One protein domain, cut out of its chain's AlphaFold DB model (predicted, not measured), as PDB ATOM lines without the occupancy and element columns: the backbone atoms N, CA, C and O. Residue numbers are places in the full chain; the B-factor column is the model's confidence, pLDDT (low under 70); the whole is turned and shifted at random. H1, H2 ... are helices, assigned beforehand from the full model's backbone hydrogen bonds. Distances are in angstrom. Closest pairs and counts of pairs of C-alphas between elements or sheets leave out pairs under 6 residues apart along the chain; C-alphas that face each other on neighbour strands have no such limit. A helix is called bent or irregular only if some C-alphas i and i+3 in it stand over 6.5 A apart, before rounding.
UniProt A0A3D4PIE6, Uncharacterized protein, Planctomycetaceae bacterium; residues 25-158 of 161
ATOM      1  N   TRP A  25     238.519 221.493 220.772       84.62
ATOM      2  CA  TRP A  25     239.021 220.236 220.205       84.62
ATOM      3  C   TRP A  25     238.061 219.649 219.163       84.62
ATOM      4  O   TRP A  25     238.498 219.089 218.166       84.62
ATOM      5  N   LEU A  26     236.758 219.858 219.349       83.50
ATOM      6  CA  LEU A  26     235.721 219.364 218.455       83.50
ATOM      7  C   LEU A  26     235.747 220.050 217.080       83.50
ATOM      8  O   LEU A  26     235.636 219.381 216.058       83.50
ATOM      9  N   ASN A  27     235.969 221.368 217.044       84.88
ATOM     10  CA  ASN A  27     236.173 222.099 215.788       84.88
ATOM     11  C   ASN A  27     237.419 221.610 215.043       84.88
ATOM     12  O   ASN A  27     237.384 221.446 213.826       84.88
ATOM     13  N   TRP A  28     238.507 221.348 215.772       89.38
ATOM     14  CA  TRP A  28     239.719 220.767 215.197       89.38
ATOM     15  C   TRP A  28     239.469 219.365 214.642       89.38
ATOM     16  O   TRP A  28     239.934 219.045 213.548       89.38
ATOM     17  N   LEU A  29     238.690 218.547 215.350       89.50
ATOM     18  CA  LEU A  29     238.328 217.208 214.906       89.50
ATOM     19  C   LEU A  29     237.481 217.267 213.627       89.50
ATOM     20  O   LEU A  29     237.871 216.688 212.619       89.50
ATOM     21  N   ILE A  30     236.383 218.028 213.613       88.75
ATOM     22  CA  ILE A  30     235.534 218.167 212.418       88.75
ATOM     23  C   ILE A  30     236.338 218.745 211.245       88.75
ATOM     24  O   ILE A  30     236.268 218.226 210.135       88.75
ATOM     25  N   GLY A  31     237.140 219.786 211.489       91.00
ATOM     26  CA  GLY A  31     237.977 220.404 210.464       91.00
ATOM     27  C   GLY A  31     238.988 219.427 209.865       91.00
ATOM     28  O   GLY A  31     239.081 219.315 208.644       91.00
ATOM     29  N   SER A  32     239.701 218.675 210.707       92.19
ATOM     30  CA  SER A  32     240.650 217.653 210.246       92.19
ATOM     31  C   SER A  32     239.962 216.519 209.484       92.19
ATOM     32  O   SER A  32     240.471 216.103 208.446       92.19
ATOM     33  N   ALA A  33     238.776 216.083 209.921       91.44
ATOM     34  CA  ALA A  33     237.979 215.089 209.210       91.44
ATOM     35  C   ALA A  33     237.546 215.591 207.820       91.44
ATOM     36  O   ALA A  33     237.732 214.885 206.831       91.44
ATOM     37  N   CYS A  34     237.045 216.826 207.708       92.81
ATOM     38  CA  CYS A  34     236.698 217.430 206.418       92.81
ATOM     39  C   CYS A  34     237.910 217.515 205.479       92.81
ATOM     40  O   CYS A  34     237.811 217.137 204.312       92.81
ATOM     41  N   VAL A  35     239.058 217.978 205.985       93.75
ATOM     42  CA  VAL A  35     240.306 218.045 205.210       93.75
ATOM     43  C   VAL A  35     240.718 216.654 204.737       93.75
ATOM     44  O   VAL A  35     241.054 216.491 203.567       93.75
ATOM     45  N   PHE A  36     240.640 215.642 205.605       92.31
ATOM     46  CA  PHE A  36     240.936 214.262 205.238       92.31
ATOM     47  C   PHE A  36     240.014 213.746 204.126       92.31
ATOM     48  O   PHE A  36     240.512 213.201 203.143       92.31
ATOM     49  N   TYR A  37     238.697 213.959 204.225       92.69
ATOM     50  CA  TYR A  37     237.742 213.560 203.183       92.69
ATOM     51  C   TYR A  37     238.029 214.243 201.842       92.69
ATOM     52  O   TYR A  37     238.069 213.582 200.808       92.69
ATOM     53  N   ILE A  38     238.297 215.550 201.852       92.44
ATOM     54  CA  ILE A  38     238.623 216.302 200.634       92.44
ATOM     55  C   ILE A  38     239.929 215.793 200.015       92.44
ATOM     56  O   ILE A  38     239.971 215.496 198.822       92.44
ATOM     57  N   LEU A  39     240.993 215.671 200.814       90.88
ATOM     58  CA  LEU A  39     242.280 215.173 200.331       90.88
ATOM     59  C   LEU A  39     242.152 213.745 199.807       90.88
ATOM     60  O   LEU A  39     242.729 213.416 198.774       90.88
ATOM     61  N   SER A  40     241.378 212.896 200.474       89.56
ATOM     62  CA  SER A  40     241.178 211.527 200.029       89.56
ATOM     63  C   SER A  40     240.431 211.458 198.693       89.56
ATOM     64  O   SER A  40     240.907 210.776 197.786       89.56
ATOM     65  N   ALA A  41     239.359 212.235 198.513       88.75
ATOM     66  CA  ALA A  41     238.630 212.314 197.248       88.75
ATOM     67  C   ALA A  41     239.504 212.856 196.101       88.75
ATOM     68  O   ALA A  41     239.486 212.317 194.995       88.75
ATOM     69  N   ILE A  42     240.310 213.892 196.361       89.44
ATOM     70  CA  ILE A  42     241.198 214.506 195.357       89.44
ATOM     71  C   ILE A  42     242.362 213.583 194.986       89.44
ATOM     72  O   ILE A  42     242.810 213.593 193.841       89.44
ATOM     73  N   THR A  43     242.879 212.800 195.933       86.81
ATOM     74  CA  THR A  43     244.037 211.922 195.697       86.81
ATOM     75  C   THR A  43     243.659 210.589 195.063       86.81
ATOM     76  O   THR A  43     244.507 209.979 194.413       86.81
ATOM     77  N   LEU A  44     242.401 210.156 195.179       83.50
ATOM     78  CA  LEU A  44     241.915 208.881 194.646       83.50
ATOM     79  C   LEU A  44     242.221 208.663 193.142       83.50
ATOM     80  O   LEU A  44     242.765 207.610 192.805       83.50
ATOM     81  N   PRO A  45     242.008 209.642 192.231       80.44
ATOM     82  CA  PRO A  45     242.344 209.515 190.806       80.44
ATOM     83  C   PRO A  45     243.841 209.316 190.522       80.44
ATOM     84  O   PRO A  45     244.229 208.869 189.438       80.44
ATOM     85  N   PHE A  46     244.691 209.692 191.478       82.06
ATOM     86  CA  PHE A  46     246.146 209.654 191.374       82.06
ATOM     87  C   PHE A  46     246.773 208.540 192.214       82.06
ATOM     88  O   PHE A  46     247.974 208.301 192.078       82.06
ATOM     89  N   ALA A  47     245.985 207.829 193.029       73.94
ATOM     90  CA  ALA A  47     246.465 206.796 193.945       73.94
ATOM     91  C   ALA A  47     247.274 205.697 193.232       73.94
ATOM     92  O   ALA A  47     248.253 205.205 193.779       73.94
ATOM     93  N   ASN A  48     246.922 205.387 191.979       69.12
ATOM     94  CA  ASN A  48     247.634 204.415 191.143       69.12
ATOM     95  C   ASN A  48     248.678 205.037 190.197       69.12
ATOM     96  O   ASN A  48     249.358 204.295 189.491       69.12
ATOM     97  N   LYS A  49     248.782 206.371 190.116       69.69
ATOM     98  CA  LYS A  49     249.645 207.071 189.142       69.69
ATOM     99  C   LYS A  49     250.943 207.588 189.750       69.69
ATOM    100  O   LYS A  49     251.941 207.667 189.043       69.69
ATOM    101  N   VAL A  50     250.937 207.954 191.032       68.56
ATOM    102  CA  VAL A  50     252.100 208.551 191.701       68.56
ATOM    103  C   VAL A  50     252.781 207.506 192.577       68.56
ATOM    104  O   VAL A  50     252.345 207.233 193.696       68.56
ATOM    105  N   TRP A  51     253.866 206.946 192.051       64.00
ATOM    106  CA  TRP A  51     254.726 205.981 192.730       64.00
ATOM    107  C   TRP A  51     256.079 206.637 193.001       64.00
ATOM    108  O   TRP A  51     256.683 207.202 192.089       64.00
ATOM    109  N   ILE A  52     256.553 206.582 194.246       71.31
ATOM    110  CA  ILE A  52     257.954 206.882 194.559       71.31
ATOM    111  C   ILE A  52     258.615 205.551 194.893       71.31
ATOM    112  O   ILE A  52     258.387 204.977 195.958       71.31
ATOM    113  N   GLY A  53     259.376 205.031 193.931       77.00
ATOM    114  CA  GLY A  53     259.812 203.637 193.949       77.00
ATOM    115  C   GLY A  53     258.608 202.700 193.832       77.00
ATOM    116  O   GLY A  53     257.815 202.826 192.904       77.00
ATOM    117  N   GLU A  54     258.456 201.795 194.798       69.06
ATOM    118  CA  GLU A  54     257.342 200.838 194.884       69.06
ATOM    119  C   GLU A  54     256.210 201.306 195.813       69.06
ATOM    120  O   GLU A  54     255.200 200.623 195.952       69.06
ATOM    121  N   ILE A  55     256.351 202.468 196.461       68.06
ATOM    122  CA  ILE A  55     255.363 202.947 197.429       68.06
ATOM    123  C   ILE A  55     254.441 203.965 196.747       68.06
ATOM    124  O   ILE A  55     254.902 205.044 196.344       68.06
ATOM    125  N   PRO A  56     253.127 203.688 196.647       74.50
ATOM    126  CA  PRO A  56     252.165 204.699 196.246       74.50
ATOM    127  C   PRO A  56     252.014 205.688 197.407       74.50
ATOM    128  O   PRO A  56     251.258 205.448 198.347       74.50
ATOM    129  N   ILE A  57     252.737 206.813 197.373       75.44
ATOM    130  CA  ILE A  57     252.701 207.818 198.456       75.44
ATOM    131  C   ILE A  57     251.278 208.312 198.702       75.44
ATOM    132  O   ILE A  57     250.854 208.465 199.844       75.44
ATOM    133  N   LEU A  58     250.509 208.503 197.631       76.88
ATOM    134  CA  LEU A  58     249.101 208.885 197.732       76.88
ATOM    135  C   LEU A  58     248.220 207.746 198.269       76.88
ATOM    136  O   LEU A  58     247.169 208.009 198.846       76.88
ATOM    137  N   GLY A  59     248.673 206.497 198.146       71.88
ATOM    138  CA  GLY A  59     248.067 205.332 198.783       71.88
ATOM    139  C   GLY A  59     248.221 205.331 200.305       71.88
ATOM    140  O   GLY A  59     247.335 204.825 200.986       71.88
ATOM    141  N   LEU A  60     249.257 205.972 200.868       81.00
ATOM    142  CA  LEU A  60     249.412 206.087 202.328       81.00
ATOM    143  C   LEU A  60     248.246 206.846 202.970       81.00
ATOM    144  O   LEU A  60     247.773 206.461 204.035       81.00
ATOM    145  N   LEU A  61     247.732 207.876 202.292       85.31
ATOM    146  CA  LEU A  61     246.542 208.604 202.741       85.31
ATOM    147  C   LEU A  61     245.278 207.725 202.713       85.31
ATOM    148  O   LEU A  61     244.337 207.962 203.466       85.31
ATOM    149  N   GLN A  62     245.263 206.701 201.858       85.25
ATOM    150  CA  GLN A  62     244.146 205.771 201.693       85.25
ATOM    151  C   GLN A  62     244.234 204.567 202.644       85.25
ATOM    152  O   GLN A  62     243.224 203.894 202.848       85.25
ATOM    153  N   LEU A  63     245.392 204.311 203.272       85.81
ATOM    154  CA  LEU A  63     245.585 203.174 204.182       85.81
ATOM    155  C   LEU A  63     244.548 203.106 205.312       85.81
ATOM    156  O   LEU A  63     243.997 202.024 205.508       85.81
ATOM    157  N   PRO A  64     244.200 204.205 206.018       88.25
ATOM    158  CA  PRO A  64     243.182 204.139 207.066       88.25
ATOM    159  C   PRO A  64     241.824 203.664 206.539       88.25
ATOM    160  O   PRO A  64     241.130 202.912 207.218       88.25
ATOM    161  N   LYS A  65     241.459 204.057 205.312       86.31
ATOM    162  CA  LYS A  65     240.214 203.616 204.674       86.31
ATOM    163  C   LYS A  65     240.286 202.164 204.241       86.31
ATOM    164  O   LYS A  65     239.336 201.430 204.473       86.31
ATOM    165  N   ALA A  66     241.399 201.747 203.643       86.25
ATOM    166  CA  ALA A  66     241.589 200.369 203.207       86.25
ATOM    167  C   ALA A  66     241.586 199.394 204.399       86.25
ATOM    168  O   ALA A  66     240.930 198.359 204.340       86.25
ATOM    169  N   PHE A  67     242.228 199.773 205.507       89.50
ATOM    170  CA  PHE A  67     242.176 199.033 206.767       89.50
ATOM    171  C   PHE A  67     240.758 198.985 207.348       89.50
ATOM    172  O   PHE A  67     240.263 197.927 207.722       89.50
ATOM    173  N   LEU A  68     240.063 200.126 207.396       89.69
ATOM    174  CA  LEU A  68     238.690 200.157 207.896       89.69
ATOM    175  C   LEU A  68     237.765 199.292 207.026       89.69
ATOM    176  O   LEU A  68     236.945 198.545 207.558       89.69
ATOM    177  N   LYS A  69     237.945 199.334 205.701       89.50
ATOM    178  CA  LYS A  69     237.251 198.466 204.749       89.50
ATOM    179  C   LYS A  69     237.467 196.998 205.077       89.50
ATOM    180  O   LYS A  69     236.483 196.272 205.133       89.50
ATOM    181  N   SER A  70     238.716 196.563 205.265       88.88
ATOM    182  CA  SER A  70     239.026 195.149 205.498       88.88
ATOM    183  C   SER A  70     238.392 194.661 206.796       88.88
ATOM    184  O   SER A  70     237.696 193.655 206.785       88.88
ATOM    185  N   VAL A  71     238.510 195.438 207.878       92.56
ATOM    186  CA  VAL A  71     237.891 195.104 209.171       92.56
ATOM    187  C   VAL A  71     236.368 194.994 209.053       92.56
ATOM    188  O   VAL A  71     235.780 194.036 209.552       92.56
ATOM    189  N   ILE A  72     235.715 195.952 208.385       91.69
ATOM    190  CA  ILE A  72     234.256 195.921 208.196       91.69
ATOM    191  C   ILE A  72     233.853 194.753 207.297       91.69
ATOM    192  O   ILE A  72     232.874 194.070 207.585       91.69
ATOM    193  N   HIS A  73     234.581 194.533 206.208       90.94
ATOM    194  CA  HIS A  73     234.300 193.466 205.263       90.94
ATOM    195  C   HIS A  73     234.388 192.096 205.938       90.94
ATOM    196  O   HIS A  73     233.446 191.316 205.834       90.94
ATOM    197  N   ASP A  74     235.449 191.836 206.701       89.88
ATOM    198  CA  ASP A  74     235.626 190.578 207.429       89.88
ATOM    199  C   ASP A  74     234.536 190.389 208.493       89.88
ATOM    200  O   ASP A  74     233.960 189.306 208.612       89.88
ATOM    201  N   ALA A  75     234.176 191.455 209.215       92.00
ATOM    202  CA  ALA A  75     233.071 191.419 210.172       92.00
ATOM    203  C   ALA A  75     231.724 191.107 209.495       92.00
ATOM    204  O   ALA A  75     230.945 190.301 210.010       92.00
ATOM    205  N   LEU A  76     231.454 191.702 208.328       90.06
ATOM    206  CA  LEU A  76     230.255 191.421 207.536       90.06
ATOM    207  C   LEU A  76     230.247 189.982 207.017       90.06
ATOM    208  O   LEU A  76     229.203 189.336 207.068       90.06
ATOM    209  N   LEU A  77     231.388 189.457 206.564       88.81
ATOM    210  CA  LEU A  77     231.501 188.066 206.129       88.81
ATOM    211  C   LEU A  77     231.187 187.090 207.264       88.81
ATOM    212  O   LEU A  77     230.400 186.164 207.069       88.81
ATOM    213  N   ILE A  78     231.746 187.323 208.456       90.19
ATOM    214  CA  ILE A  78     231.456 186.512 209.647       90.19
ATOM    215  C   ILE A  78     229.963 186.582 209.981       90.19
ATOM    216  O   ILE A  78     229.341 185.547 210.222       90.19
ATOM    217  N   ALA A  79     229.364 187.776 209.951       89.25
ATOM    218  CA  ALA A  79     227.939 187.946 210.219       89.25
ATOM    219  C   ALA A  79     227.072 187.167 209.213       89.25
ATOM    220  O   ALA A  79     226.211 186.390 209.618       89.25
ATOM    221  N   VAL A  80     227.331 187.307 207.908       87.75
ATOM    222  CA  VAL A  80     226.592 186.599 206.846       87.75
ATOM    223  C   VAL A  80     226.684 185.078 207.010       87.75
ATOM    224  O   VAL A  80     225.685 184.379 206.826       87.75
ATOM    225  N   GLN A  81     227.853 184.561 207.401       85.56
ATOM    226  CA  GLN A  81     228.043 183.138 207.693       85.56
ATOM    227  C   GLN A  81     227.257 182.690 208.931       85.56
ATOM    228  O   GLN A  81     226.611 181.644 208.896       85.56
ATOM    229  N   GLN A  82     227.264 183.482 210.007       89.12
ATOM    230  CA  GLN A  82     226.553 183.159 211.249       89.12
ATOM    231  C   GLN A  82     225.029 183.176 211.094       89.12
ATOM    232  O   GLN A  82     224.350 182.338 211.683       89.12
ATOM    233  N   PHE A  83     224.484 184.084 210.282       87.56
ATOM    234  CA  PHE A  83     223.044 184.143 210.005       87.56
ATOM    235  C   PHE A  83     222.575 183.116 208.963       87.56
ATOM    236  O   PHE A  83     221.378 183.037 208.685       87.56
ATOM    237  N   GLY A  84     223.487 182.324 208.386       83.69
ATOM    238  CA  GLY A  84     223.151 181.335 207.359       83.69
ATOM    239  C   GLY A  84     222.629 181.963 206.065       83.69
ATOM    240  O   GLY A  84     221.925 181.307 205.303       83.69
ATOM    241  N   TRP A  85     222.946 183.238 205.817       80.25
ATOM    242  CA  TRP A  85     222.524 183.950 204.607       80.25
ATOM    243  C   TRP A  85     223.346 183.555 203.378       80.25
ATOM    244  O   TRP A  85     222.936 183.833 202.259       80.25
ATOM    245  N   SER A  86     224.475 182.865 203.559       74.19
ATOM    246  CA  SER A  86     225.266 182.337 202.449       74.19
ATOM    247  C   SER A  86     224.842 180.918 202.061       74.19
ATOM    248  O   SER A  86     224.968 179.983 202.850       74.19
ATOM    249  N   ALA A  87     224.417 180.744 200.808       64.69
ATOM    250  CA  ALA A  87     224.098 179.439 200.217       64.69
ATOM    251  C   ALA A  87     225.313 178.708 199.591       64.69
ATOM    252  O   ALA A  87     225.133 177.684 198.935       64.69
ATOM    253  N   GLY A  88     226.543 179.215 199.758       66.94
ATOM    254  CA  GLY A  88     227.756 178.667 199.130       66.94
ATOM    255  C   GLY A  88     228.454 179.624 198.153       66.94
ATOM    256  O   GLY A  88     228.076 180.790 198.025       66.94
ATOM    257  N   SER A  89     229.538 179.148 197.519       59.53
ATOM    258  CA  SER A  89     230.567 179.992 196.887       59.53
ATOM    259  C   SER A  89     230.010 180.912 195.794       59.53
ATOM    260  O   SER A  89     229.491 180.429 194.792       59.53
ATOM    261  N   GLN A  90     230.200 182.224 195.975       64.31
ATOM    262  CA  GLN A  90     229.737 183.318 195.103       64.31
ATOM    263  C   GLN A  90     228.226 183.596 195.118       64.31
ATOM    264  O   GLN A  90     227.654 183.982 194.098       64.31
ATOM    265  N   SER A  91     227.569 183.469 196.274       67.81
ATOM    266  CA  SER A  91     226.225 184.039 196.405       67.81
ATOM    267  C   SER A  91     226.261 185.572 196.218       67.81
ATOM    268  O   SER A  91     227.249 186.212 196.598       67.81
ATOM    269  N   PRO A  92     225.206 186.186 195.645       77.50
ATOM    270  CA  PRO A  92     225.077 187.643 195.510       77.50
ATOM    271  C   PRO A  92     225.355 188.413 196.810       77.50
ATOM    272  O   PRO A  92     225.813 189.554 196.771       77.50
ATOM    273  N   ASP A  93     225.155 187.767 197.957       79.62
ATOM    274  CA  ASP A  93     225.409 188.318 199.288       79.62
ATOM    275  C   ASP A  93     226.886 188.683 199.495       79.62
ATOM    276  O   ASP A  93     227.172 189.729 200.070       79.62
ATOM    277  N   TYR A  94     227.824 187.902 198.946       75.31
ATOM    278  CA  TYR A  94     229.262 188.211 198.995       75.31
ATOM    279  C   TYR A  94     229.635 189.459 198.185       75.31
ATOM    280  O   TYR A  94     230.553 190.193 198.536       75.31
ATOM    281  N   ILE A  95     228.930 189.723 197.085       80.69
ATOM    282  CA  ILE A  95     229.144 190.950 196.306       80.69
ATOM    283  C   ILE A  95     228.586 192.142 197.087       80.69
ATOM    284  O   ILE A  95     229.191 193.217 197.129       80.69
ATOM    285  N   MET A  96     227.450 191.942 197.761       87.00
ATOM    286  CA  MET A  96     226.848 192.965 198.605       87.00
ATOM    287  C   MET A  96     227.722 193.304 199.817       87.00
ATOM    288  O   MET A  96     227.788 194.480 200.169       87.00
ATOM    289  N   THR A  97     228.446 192.357 200.432       86.88
ATOM    290  CA  THR A  97     229.332 192.675 201.573       86.88
ATOM    291  C   THR A  97     230.444 193.651 201.201       86.88
ATOM    292  O   THR A  97     230.755 194.532 202.001       86.88
ATOM    293  N   HIS A  98     231.006 193.569 199.989       85.62
ATOM    294  CA  HIS A  98     231.982 194.558 199.502       85.62
ATOM    295  C   HIS A  98     231.359 195.951 199.366       85.62
ATOM    296  O   HIS A  98     231.930 196.927 199.856       85.62
ATOM    297  N   LEU A  99     230.170 196.049 198.759       87.69
ATOM    298  CA  LEU A  99     229.460 197.323 198.604       87.69
ATOM    299  C   LEU A  99     229.103 197.939 199.965       87.69
ATOM    300  O   LEU A  99     229.333 199.127 200.193       87.69
ATOM    301  N   TRP A 100     228.595 197.128 200.893       89.06
ATOM    302  CA  TRP A 100     228.290 197.567 202.252       89.06
ATOM    303  C   TRP A 100     229.544 198.012 202.999       89.06
ATOM    304  O   TRP A 100     229.530 199.078 203.611       89.06
ATOM    305  N   ALA A 101     230.650 197.271 202.898       89.38
ATOM    306  CA  ALA A 101     231.917 197.669 203.504       89.38
ATOM    307  C   ALA A 101     232.409 199.023 202.968       89.38
ATOM    308  O   ALA A 101     232.837 199.874 203.747       89.38
ATOM    309  N   MET A 102     232.278 199.262 201.659       88.50
ATOM    310  CA  MET A 102     232.621 200.537 201.019       88.50
ATOM    311  C   MET A 102     231.750 201.707 201.511       88.50
ATOM    312  O   MET A 102     232.251 202.807 201.758       88.50
ATOM    313  N   ILE A 103     230.446 201.489 201.684       89.88
ATOM    314  CA  ILE A 103     229.533 202.517 202.202       89.88
ATOM    315  C   ILE A 103     229.845 202.814 203.674       89.88
ATOM    316  O   ILE A 103     229.952 203.974 204.070       89.88
ATOM    317  N   ILE A 104     230.041 201.779 204.492       91.00
ATOM    318  CA  ILE A 104     230.292 201.946 205.927       91.00
ATOM    319  C   ILE A 104     231.663 202.589 206.164       91.00
ATOM    320  O   ILE A 104     231.763 203.477 207.005       91.00
ATOM    321  N   MET A 105     232.714 202.228 205.420       90.56
ATOM    322  CA  MET A 105     234.033 202.849 205.609       90.56
ATOM    323  C   MET A 105     234.037 204.349 205.265       90.56
ATOM    324  O   MET A 105     234.807 205.110 205.849       90.56
ATOM    325  N   THR A 106     233.202 204.780 204.313       87.31
ATOM    326  CA  THR A 106     233.166 206.173 203.836       87.31
ATOM    327  C   THR A 106     232.249 207.028 204.705       87.31
ATOM    328  O   THR A 106     232.659 208.079 205.202       87.31
ATOM    329  N   VAL A 107     231.029 206.552 204.959       88.75
ATOM    330  CA  VAL A 107     229.980 207.299 205.670       88.75
ATOM    331  C   VAL A 107     230.008 207.050 207.183       88.75
ATOM    332  O   VAL A 107     229.678 207.941 207.966       88.75
ATOM    333  N   GLY A 108     230.443 205.868 207.623       89.94
ATOM    334  CA  GLY A 108     230.444 205.448 209.027       89.94
ATOM    335  C   GLY A 108     231.179 206.404 209.972       89.94
ATOM    336  O   GLY A 108     230.572 206.823 210.958       89.94
ATOM    337  N   PRO A 109     232.428 206.827 209.688       89.94
ATOM    338  CA  PRO A 109     233.138 207.770 210.554       89.94
ATOM    339  C   PRO A 109     232.403 209.110 210.720       89.94
ATOM    340  O   PRO A 109     232.309 209.630 211.833       89.94
ATOM    341  N   ALA A 110     231.815 209.643 209.643       90.06
ATOM    342  CA  ALA A 110     231.015 210.865 209.699       90.06
ATOM    343  C   ALA A 110     229.738 210.684 210.538       90.06
ATOM    344  O   ALA A 110     229.386 211.573 211.315       90.06
ATOM    345  N   LEU A 111     229.075 209.525 210.441       90.56
ATOM    346  CA  LEU A 111     227.907 209.204 211.264       90.56
ATOM    347  C   LEU A 111     228.260 209.037 212.743       90.56
ATOM    348  O   LEU A 111     227.527 209.537 213.593       90.56
ATOM    349  N   ILE A 112     229.382 208.392 213.070       91.00
ATOM    350  CA  ILE A 112     229.848 208.259 214.459       91.00
ATOM    351  C   ILE A 112     230.099 209.643 215.059       91.00
ATOM    352  O   ILE A 112     229.663 209.919 216.180       91.00
ATOM    353  N   LEU A 113     230.743 210.541 214.309       87.44
ATOM    354  CA  LEU A 113     230.953 211.918 214.748       87.44
ATOM    355  C   LEU A 113     229.637 212.670 214.927       87.44
ATOM    356  O   LEU A 113     229.462 213.333 215.947       87.44
ATOM    357  N   LEU A 114     228.693 212.520 213.996       87.75
ATOM    358  CA  LEU A 114     227.355 213.096 214.119       87.75
ATOM    359  C   LEU A 114     226.640 212.600 215.385       87.75
ATOM    360  O   LEU A 114     226.142 213.414 216.153       87.75
ATOM    361  N   ILE A 115     226.617 211.289 215.635       89.44
ATOM    362  CA  ILE A 115     225.967 210.694 216.814       89.44
ATOM    363  C   ILE A 115     226.628 211.190 218.101       89.44
ATOM    364  O   ILE A 115     225.935 211.589 219.035       89.44
ATOM    365  N   THR A 116     227.961 211.227 218.131       85.94
ATOM    366  CA  THR A 116     228.732 211.748 219.267       85.94
ATOM    367  C   THR A 116     228.337 213.201 219.552       85.94
ATOM    368  O   THR A 116     228.060 213.570 220.689       85.94
ATOM    369  N   LEU A 117     228.223 214.023 218.509       82.12
ATOM    370  CA  LEU A 117     227.835 215.432 218.601       82.12
ATOM    371  C   LEU A 117     226.384 215.649 219.041       82.12
ATOM    372  O   LEU A 117     226.100 216.579 219.798       82.12
ATOM    373  N   LEU A 118     225.467 214.800 218.578       84.62
ATOM    374  CA  LEU A 118     224.073 214.811 219.013       84.62
ATOM    375  C   LEU A 118     223.963 214.431 220.495       84.62
ATOM    376  O   LEU A 118     223.232 215.086 221.236       84.62
ATOM    377  N   TYR A 119     224.736 213.436 220.939       84.62
ATOM    378  CA  TYR A 119     224.750 212.972 222.326       84.62
ATOM    379  C   TYR A 119     225.265 214.036 223.306       84.62
ATOM    380  O   TYR A 119     224.675 214.237 224.364       84.62
ATOM    381  N   PHE A 120     226.324 214.770 222.949       80.00
ATOM    382  CA  PHE A 120     226.890 215.826 223.802       80.00
ATOM    383  C   PHE A 120     226.135 217.169 223.747       80.00
ATOM    384  O   PHE A 120     226.569 218.140 224.365       80.00
ATOM    385  N   GLY A 121     224.993 217.223 223.057       65.31
ATOM    386  CA  GLY A 121     224.166 218.420 222.941       65.31
ATOM    387  C   GLY A 121     224.599 219.302 221.773       65.31
ATOM    388  O   GLY A 121     225.606 220.010 221.814       65.31
ATOM    389  N   THR A 122     223.800 219.296 220.709       67.56
ATOM    390  CA  THR A 122     224.065 220.115 219.524       67.56
ATOM    391  C   THR A 122     223.522 221.521 219.727       67.56
ATOM    392  O   THR A 122     222.349 221.806 219.494       67.56
ATOM    393  N   GLU A 123     224.388 222.443 220.135       78.06
ATOM    394  CA  GLU A 123     224.072 223.861 219.984       78.06
ATOM    395  C   GLU A 123     223.901 224.208 218.497       78.06
ATOM    396  O   GLU A 123     224.628 223.702 217.641       78.06
ATOM    397  N   ARG A 124     222.991 225.138 218.178       78.62
ATOM    398  CA  ARG A 124     222.675 225.562 216.798       78.62
ATOM    399  C   ARG A 124     223.912 225.941 215.965       78.62
ATOM    400  O   ARG A 124     223.894 225.788 214.747       78.62
ATOM    401  N   ARG A 125     225.001 226.382 216.608       81.62
ATOM    402  CA  ARG A 125     226.291 226.694 215.963       81.62
ATOM    403  C   ARG A 125     226.986 225.489 215.305       81.62
ATOM    404  O   ARG A 125     227.792 225.694 214.407       81.62
ATOM    405  N   TRP A 126     226.665 224.259 215.704       82.00
ATOM    406  CA  TRP A 126     227.293 223.032 215.187       82.00
ATOM    407  C   TRP A 126     226.618 222.462 213.940       82.00
ATOM    408  O   TRP A 126     227.194 221.606 213.273       82.00
ATOM    409  N   VAL A 127     225.436 222.968 213.580       84.06
ATOM    410  CA  VAL A 127     224.670 222.475 212.427       84.06
ATOM    411  C   VAL A 127     225.439 222.675 211.118       84.06
ATOM    412  O   VAL A 127     225.521 221.756 210.311       84.06
ATOM    413  N   LEU A 128     226.056 223.844 210.916       87.56
ATOM    414  CA  LEU A 128     226.810 224.137 209.691       87.56
ATOM    415  C   LEU A 128     228.065 223.253 209.528       87.56
ATOM    416  O   LEU A 128     228.192 222.628 208.474       87.56
ATOM    417  N   PRO A 129     228.962 223.126 210.533       87.50
ATOM    418  CA  PRO A 129     230.089 222.193 210.460       87.50
ATOM    419  C   PRO A 129     229.669 220.741 210.204       87.50
ATOM    420  O   PRO A 129     230.326 220.039 209.441       87.50
ATOM    421  N   LEU A 130     228.559 220.299 210.803       85.94
ATOM    422  CA  LEU A 130     228.010 218.958 210.596       85.94
ATOM    423  C   LEU A 130     227.535 218.737 209.160       85.94
ATOM    424  O   LEU A 130     227.878 217.727 208.551       85.94
ATOM    425  N   ILE A 131     226.785 219.689 208.601       89.12
ATOM    426  CA  ILE A 131     226.345 219.630 207.202       89.12
ATOM    427  C   ILE A 131     227.560 219.580 206.272       89.12
ATOM    428  O   ILE A 131     227.572 218.785 205.330       89.12
ATOM    429  N   ALA A 132     228.594 220.380 206.545       90.69
ATOM    430  CA  ALA A 132     229.828 220.367 205.766       90.69
ATOM    431  C   ALA A 132     230.525 218.998 205.834       90.69
ATOM    432  O   ALA A 132     230.867 218.446 204.791       90.69
ATOM    433  N   LEU A 133     230.656 218.414 207.030       91.06
ATOM    434  CA  LEU A 133     231.247 217.089 207.226       91.06
ATOM    435  C   LEU A 133     230.493 216.001 206.455       91.06
ATOM    436  O   LEU A 133     231.111 215.227 205.727       91.06
ATOM    437  N   ILE A 134     229.163 215.964 206.578       91.31
ATOM    438  CA  ILE A 134     228.317 214.987 205.875       91.31
ATOM    439  C   ILE A 134     228.432 215.173 204.361       91.31
ATOM    440  O   ILE A 134     228.538 214.195 203.625       91.31
ATOM    441  N   SER A 135     228.456 216.421 203.889       92.44
ATOM    442  CA  SER A 135     228.620 216.726 202.465       92.44
ATOM    443  C   SER A 135     229.979 216.249 201.949       92.44
ATOM    444  O   SER A 135     230.034 215.573 200.926       92.44
ATOM    445  N   CYS A 136     231.067 216.516 202.680       92.94
ATOM    446  CA  CYS A 136     232.407 216.030 202.343       92.94
ATOM    447  C   CYS A 136     232.472 214.497 202.320       92.94
ATOM    448  O   CYS A 136     232.989 213.935 201.358       92.94
ATOM    449  N   ALA A 137     231.910 213.827 203.328       92.31
ATOM    450  CA  ALA A 137     231.861 212.368 203.391       92.31
ATOM    451  C   ALA A 137     231.024 211.767 202.250       92.31
ATOM    452  O   ALA A 137     231.398 210.746 201.682       92.31
ATOM    453  N   THR A 138     229.923 212.420 201.867       91.88
ATOM    454  CA  THR A 138     229.072 211.983 200.749       91.88
ATOM    455  C   THR A 138     229.795 212.137 199.412       91.88
ATOM    456  O   THR A 138     229.780 211.214 198.602       91.88
ATOM    457  N   ILE A 139     230.460 213.274 199.179       93.25
ATOM    458  CA  ILE A 139     231.264 213.504 197.968       93.25
ATOM    459  C   ILE A 139     232.374 212.459 197.875       93.25
ATOM    460  O   ILE A 139     232.547 211.831 196.832       93.25
ATOM    461  N   ASP A 140     233.091 212.237 198.972       91.69
ATOM    462  CA  ASP A 140     234.143 211.234 199.050       91.69
ATOM    463  C   ASP A 140     233.618 209.813 198.793       91.69
ATOM    464  O   ASP A 140     234.236 209.067 198.033       91.69
ATOM    465  N   ALA A 141     232.452 209.459 199.341       90.44
ATOM    466  CA  ALA A 141     231.801 208.176 199.094       90.44
ATOM    467  C   ALA A 141     231.443 207.993 197.615       90.44
ATOM    468  O   ALA A 141     231.759 206.958 197.033       90.44
ATOM    469  N   VAL A 142     230.836 209.004 196.986       92.12
ATOM    470  CA  VAL A 142     230.475 208.973 195.560       92.12
ATOM    471  C   VAL A 142     231.716 208.835 194.682       92.12
ATOM    472  O   VAL A 142     231.726 208.014 193.768       92.12
ATOM    473  N   VAL A 143     232.776 209.595 194.971       91.06
ATOM    474  CA  VAL A 143     234.048 209.504 194.239       91.06
ATOM    475  C   VAL A 143     234.666 208.119 194.423       91.06
ATOM    476  O   VAL A 143     235.046 207.486 193.442       91.06
ATOM    477  N   THR A 144     234.709 207.611 195.653       89.44
ATOM    478  CA  THR A 144     235.280 206.296 195.965       89.44
ATOM    479  C   THR A 144     234.516 205.168 195.267       89.44
ATOM    480  O   THR A 144     235.132 204.337 194.605       89.44
ATOM    481  N   LEU A 145     233.182 205.167 195.346       88.88
ATOM    482  CA  LEU A 145     232.325 204.179 194.682       88.88
ATOM    483  C   LEU A 145     232.410 204.279 193.153       88.88
ATOM    484  O   LEU A 145     232.500 203.258 192.475       88.88
ATOM    485  N   GLY A 146     232.420 205.497 192.603       88.81
ATOM    486  CA  GLY A 146     232.538 205.720 191.163       88.81
ATOM    487  C   GLY A 146     233.865 205.210 190.604       88.81
ATOM    488  O   GLY A 146     233.895 204.535 189.576       88.81
ATOM    489  N   PHE A 147     234.970 205.466 191.305       85.19
ATOM    490  CA  PHE A 147     236.276 204.955 190.898       85.19
ATOM    491  C   PHE A 147     236.432 203.451 191.118       85.19
ATOM    492  O   PHE A 147     237.098 202.815 190.304       85.19
ATOM    493  N   ASP A 148     235.839 202.865 192.156       83.75
ATOM    494  CA  ASP A 148     235.830 201.406 192.329       83.75
ATOM    495  C   ASP A 148     235.133 200.723 191.146       83.75
ATOM    496  O   ASP A 148     235.711 199.838 190.514       83.75
ATOM    497  N   ALA A 149     233.964 201.244 190.751       82.88
ATOM    498  CA  ALA A 149     233.209 200.752 189.603       82.88
ATOM    499  C   ALA A 149     233.946 200.927 188.262       82.88
ATOM    500  O   ALA A 149     233.850 200.065 187.390       82.88
ATOM    501  N   TRP A 150     234.673 202.035 188.067       80.81
ATOM    502  CA  TRP A 150     235.328 202.339 186.787       80.81
ATOM    503  C   TRP A 150     236.755 201.815 186.646       80.81
ATOM    504  O   TRP A 150     237.170 201.472 185.542       80.81
ATOM    505  N   SER A 151     237.536 201.800 187.725       65.62
ATOM    506  CA  SER A 151     238.989 201.595 187.653       65.62
ATOM    507  C   SER A 151     239.480 200.302 188.295       65.62
ATOM    508  O   SER A 151     240.680 200.035 188.231       65.62
ATOM    509  N   ASN A 152     238.574 199.481 188.849       62.81
ATOM    510  CA  ASN A 152     238.895 198.189 189.458       62.81
ATOM    511  C   ASN A 152     240.095 198.339 190.414       62.81
ATOM    512  O   ASN A 152     241.158 197.740 190.221       62.81
ATOM    513  N   LEU A 153     239.962 199.269 191.371       61.50
ATOM    514  CA  LEU A 153     241.050 199.744 192.227       61.50
ATOM    515  C   LEU A 153     241.731 198.563 192.932       61.50
ATOM    516  O   LEU A 153     241.263 198.071 193.958       61.50
ATOM    517  N   LYS A 154     242.895 198.146 192.413       61.66
ATOM    518  CA  LYS A 154     243.699 197.054 192.992       61.66
ATOM    519  C   LYS A 154     244.023 197.288 194.471       61.66
ATOM    520  O   LYS A 154     244.101 196.330 195.226       61.66
ATOM    521  N   LEU A 155     244.138 198.552 194.879       61.97
ATOM    522  CA  LEU A 155     244.369 198.978 196.263       61.97
ATOM    523  C   LEU A 155     243.275 198.524 197.244       61.97
ATOM    524  O   LEU A 155     243.584 198.275 198.402       61.97
ATOM    525  N   PHE A 156     242.023 198.399 196.797       56.69
ATOM    526  CA  PHE A 156     240.905 197.963 197.641       56.69
ATOM    527  C   PHE A 156     240.522 196.495 197.432       56.69
ATOM    528  O   PHE A 156     239.803 195.942 198.265       56.69
ATOM    529  N   ASN A 157     240.981 195.876 196.344       58.94
ATOM    530  CA  ASN A 157     240.768 194.457 196.043       58.94
ATOM    531  C   ASN A 157     241.920 193.557 196.516       58.94
ATOM    532  O   ASN A 157     241.779 192.338 196.508       58.94
ATOM    533  N   GLY A 158     243.052 194.133 196.933       54.31
ATOM    534  CA  GLY A 158     244.090 193.401 197.647       54.31
ATOM    535  C   GLY A 158     243.608 193.069 199.053       54.31
ATOM    536  O   GLY A 158     243.504 193.955 199.898       54.31
TER     537      GLY A 158
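AT A GLANCE: This is residues 25 to 158 of the 161 residues of an uncharacterized protein of Planctomycetaceae bacterium (UniProt A0A3D4PIE6). The long helix H5 runs through a flat, all-helix body, with H1 alongside it and the arm H4b of the bent helix H4 also beside it; these three make an up-and-down bundle, in which each runs against the one before it in the chain. The other arm, H4a, turns away from H5 at a steep tilt and pairs with H3 as a helical hairpin; at its tip residues 87 to 92, of which 92 belongs to H4a, stick out. The printed part has 134 residues with six named helices, H1 to H6 in chain order, and no named strand; H2 and H6 are short. It is only just compact, close to loose, with a radius of gyration of the C-alphas of 16.7 A and spans of 51 by 44 by 21 A.

HOW THE PARTS SIT: H5, residues 124 to 151, touches H1, residues 25 to 46, at a shallow tilt of 20 degrees, running the same way; their closest C-alphas, those of Ala 41 and Asp 140, are 5.0 A apart. H4, residues 92 to 119, was assigned as one helix by its hydrogen bonds but is bent, with C-alphas 106 and 109 6.9 A apart; its arms H4a, residues 92 to 106, and H4b, residues 109 to 119, stand at a steep tilt of 60 degrees. H4b and H5 form a hairpin and touch through residues 130 to 137 of H5 alone, at a shallow tilt of 19 degrees, opposite ways, closest at the C-alphas of Ala 110 and Ile 134, 6.2 A. H1 and H4b are near each other. H4a touches H5 with residues 102 to 106 alone, at a steep tilt of 42 degrees, closest at the C-alphas of Thr 106 and Ala 141, 5.3 A. H3, residues 63 to 82, touches H4a at a steep tilt of 38 degrees, opposite ways, closest at the C-alphas of His 73 and Ala 101, 5.1 A; H3 is apart from H5. H2, residues 57 to 60, only just touches H1, with 3 pairs of C-alphas within 8 A, the closest those of Thr 43 and Leu 58, 6.2 A. H6, residues 154 to 157, is close to H3 but not clearly touching, with the C-alphas of Ala 66 and Phe 156 6.1 A apart. Every O i to N i+4 pair is within hydrogen-bond range in H3 and H4b, against 16 of 18 in H1, 10 of 11 in H4a and 22 of 24 in H5; H2 and H6 are too short for such a pair.

IN THESE COORDINATES: H5 measures 41.1 A from C-alpha 124 at (222.675, 225.562, 216.798) to C-alpha 151 at (238.989, 201.595, 187.653). H1 measures 31.5 A and begins at C-alpha 25, (239.021, 220.236, 220.205). H3 measures 28.5 A, H4a 21.9 A and H4b 15.4 A. H1 and H5 are irregular, but only just: C-alphas 42 and 45 are 6.9 A apart, and C-alphas 125 and 128 are 6.8 A apart.

THE WHOLE: The two C-alphas farthest apart, those of Gly 88 and Arg 125, are 50.9 A apart. The printed part has no cut and no long link. Mean pLDDT of the printed part is 83.2, and it is under 70 at residues 48 to 51, 54 to 55, 87 to 91, 121 to 122 and 151 to 158.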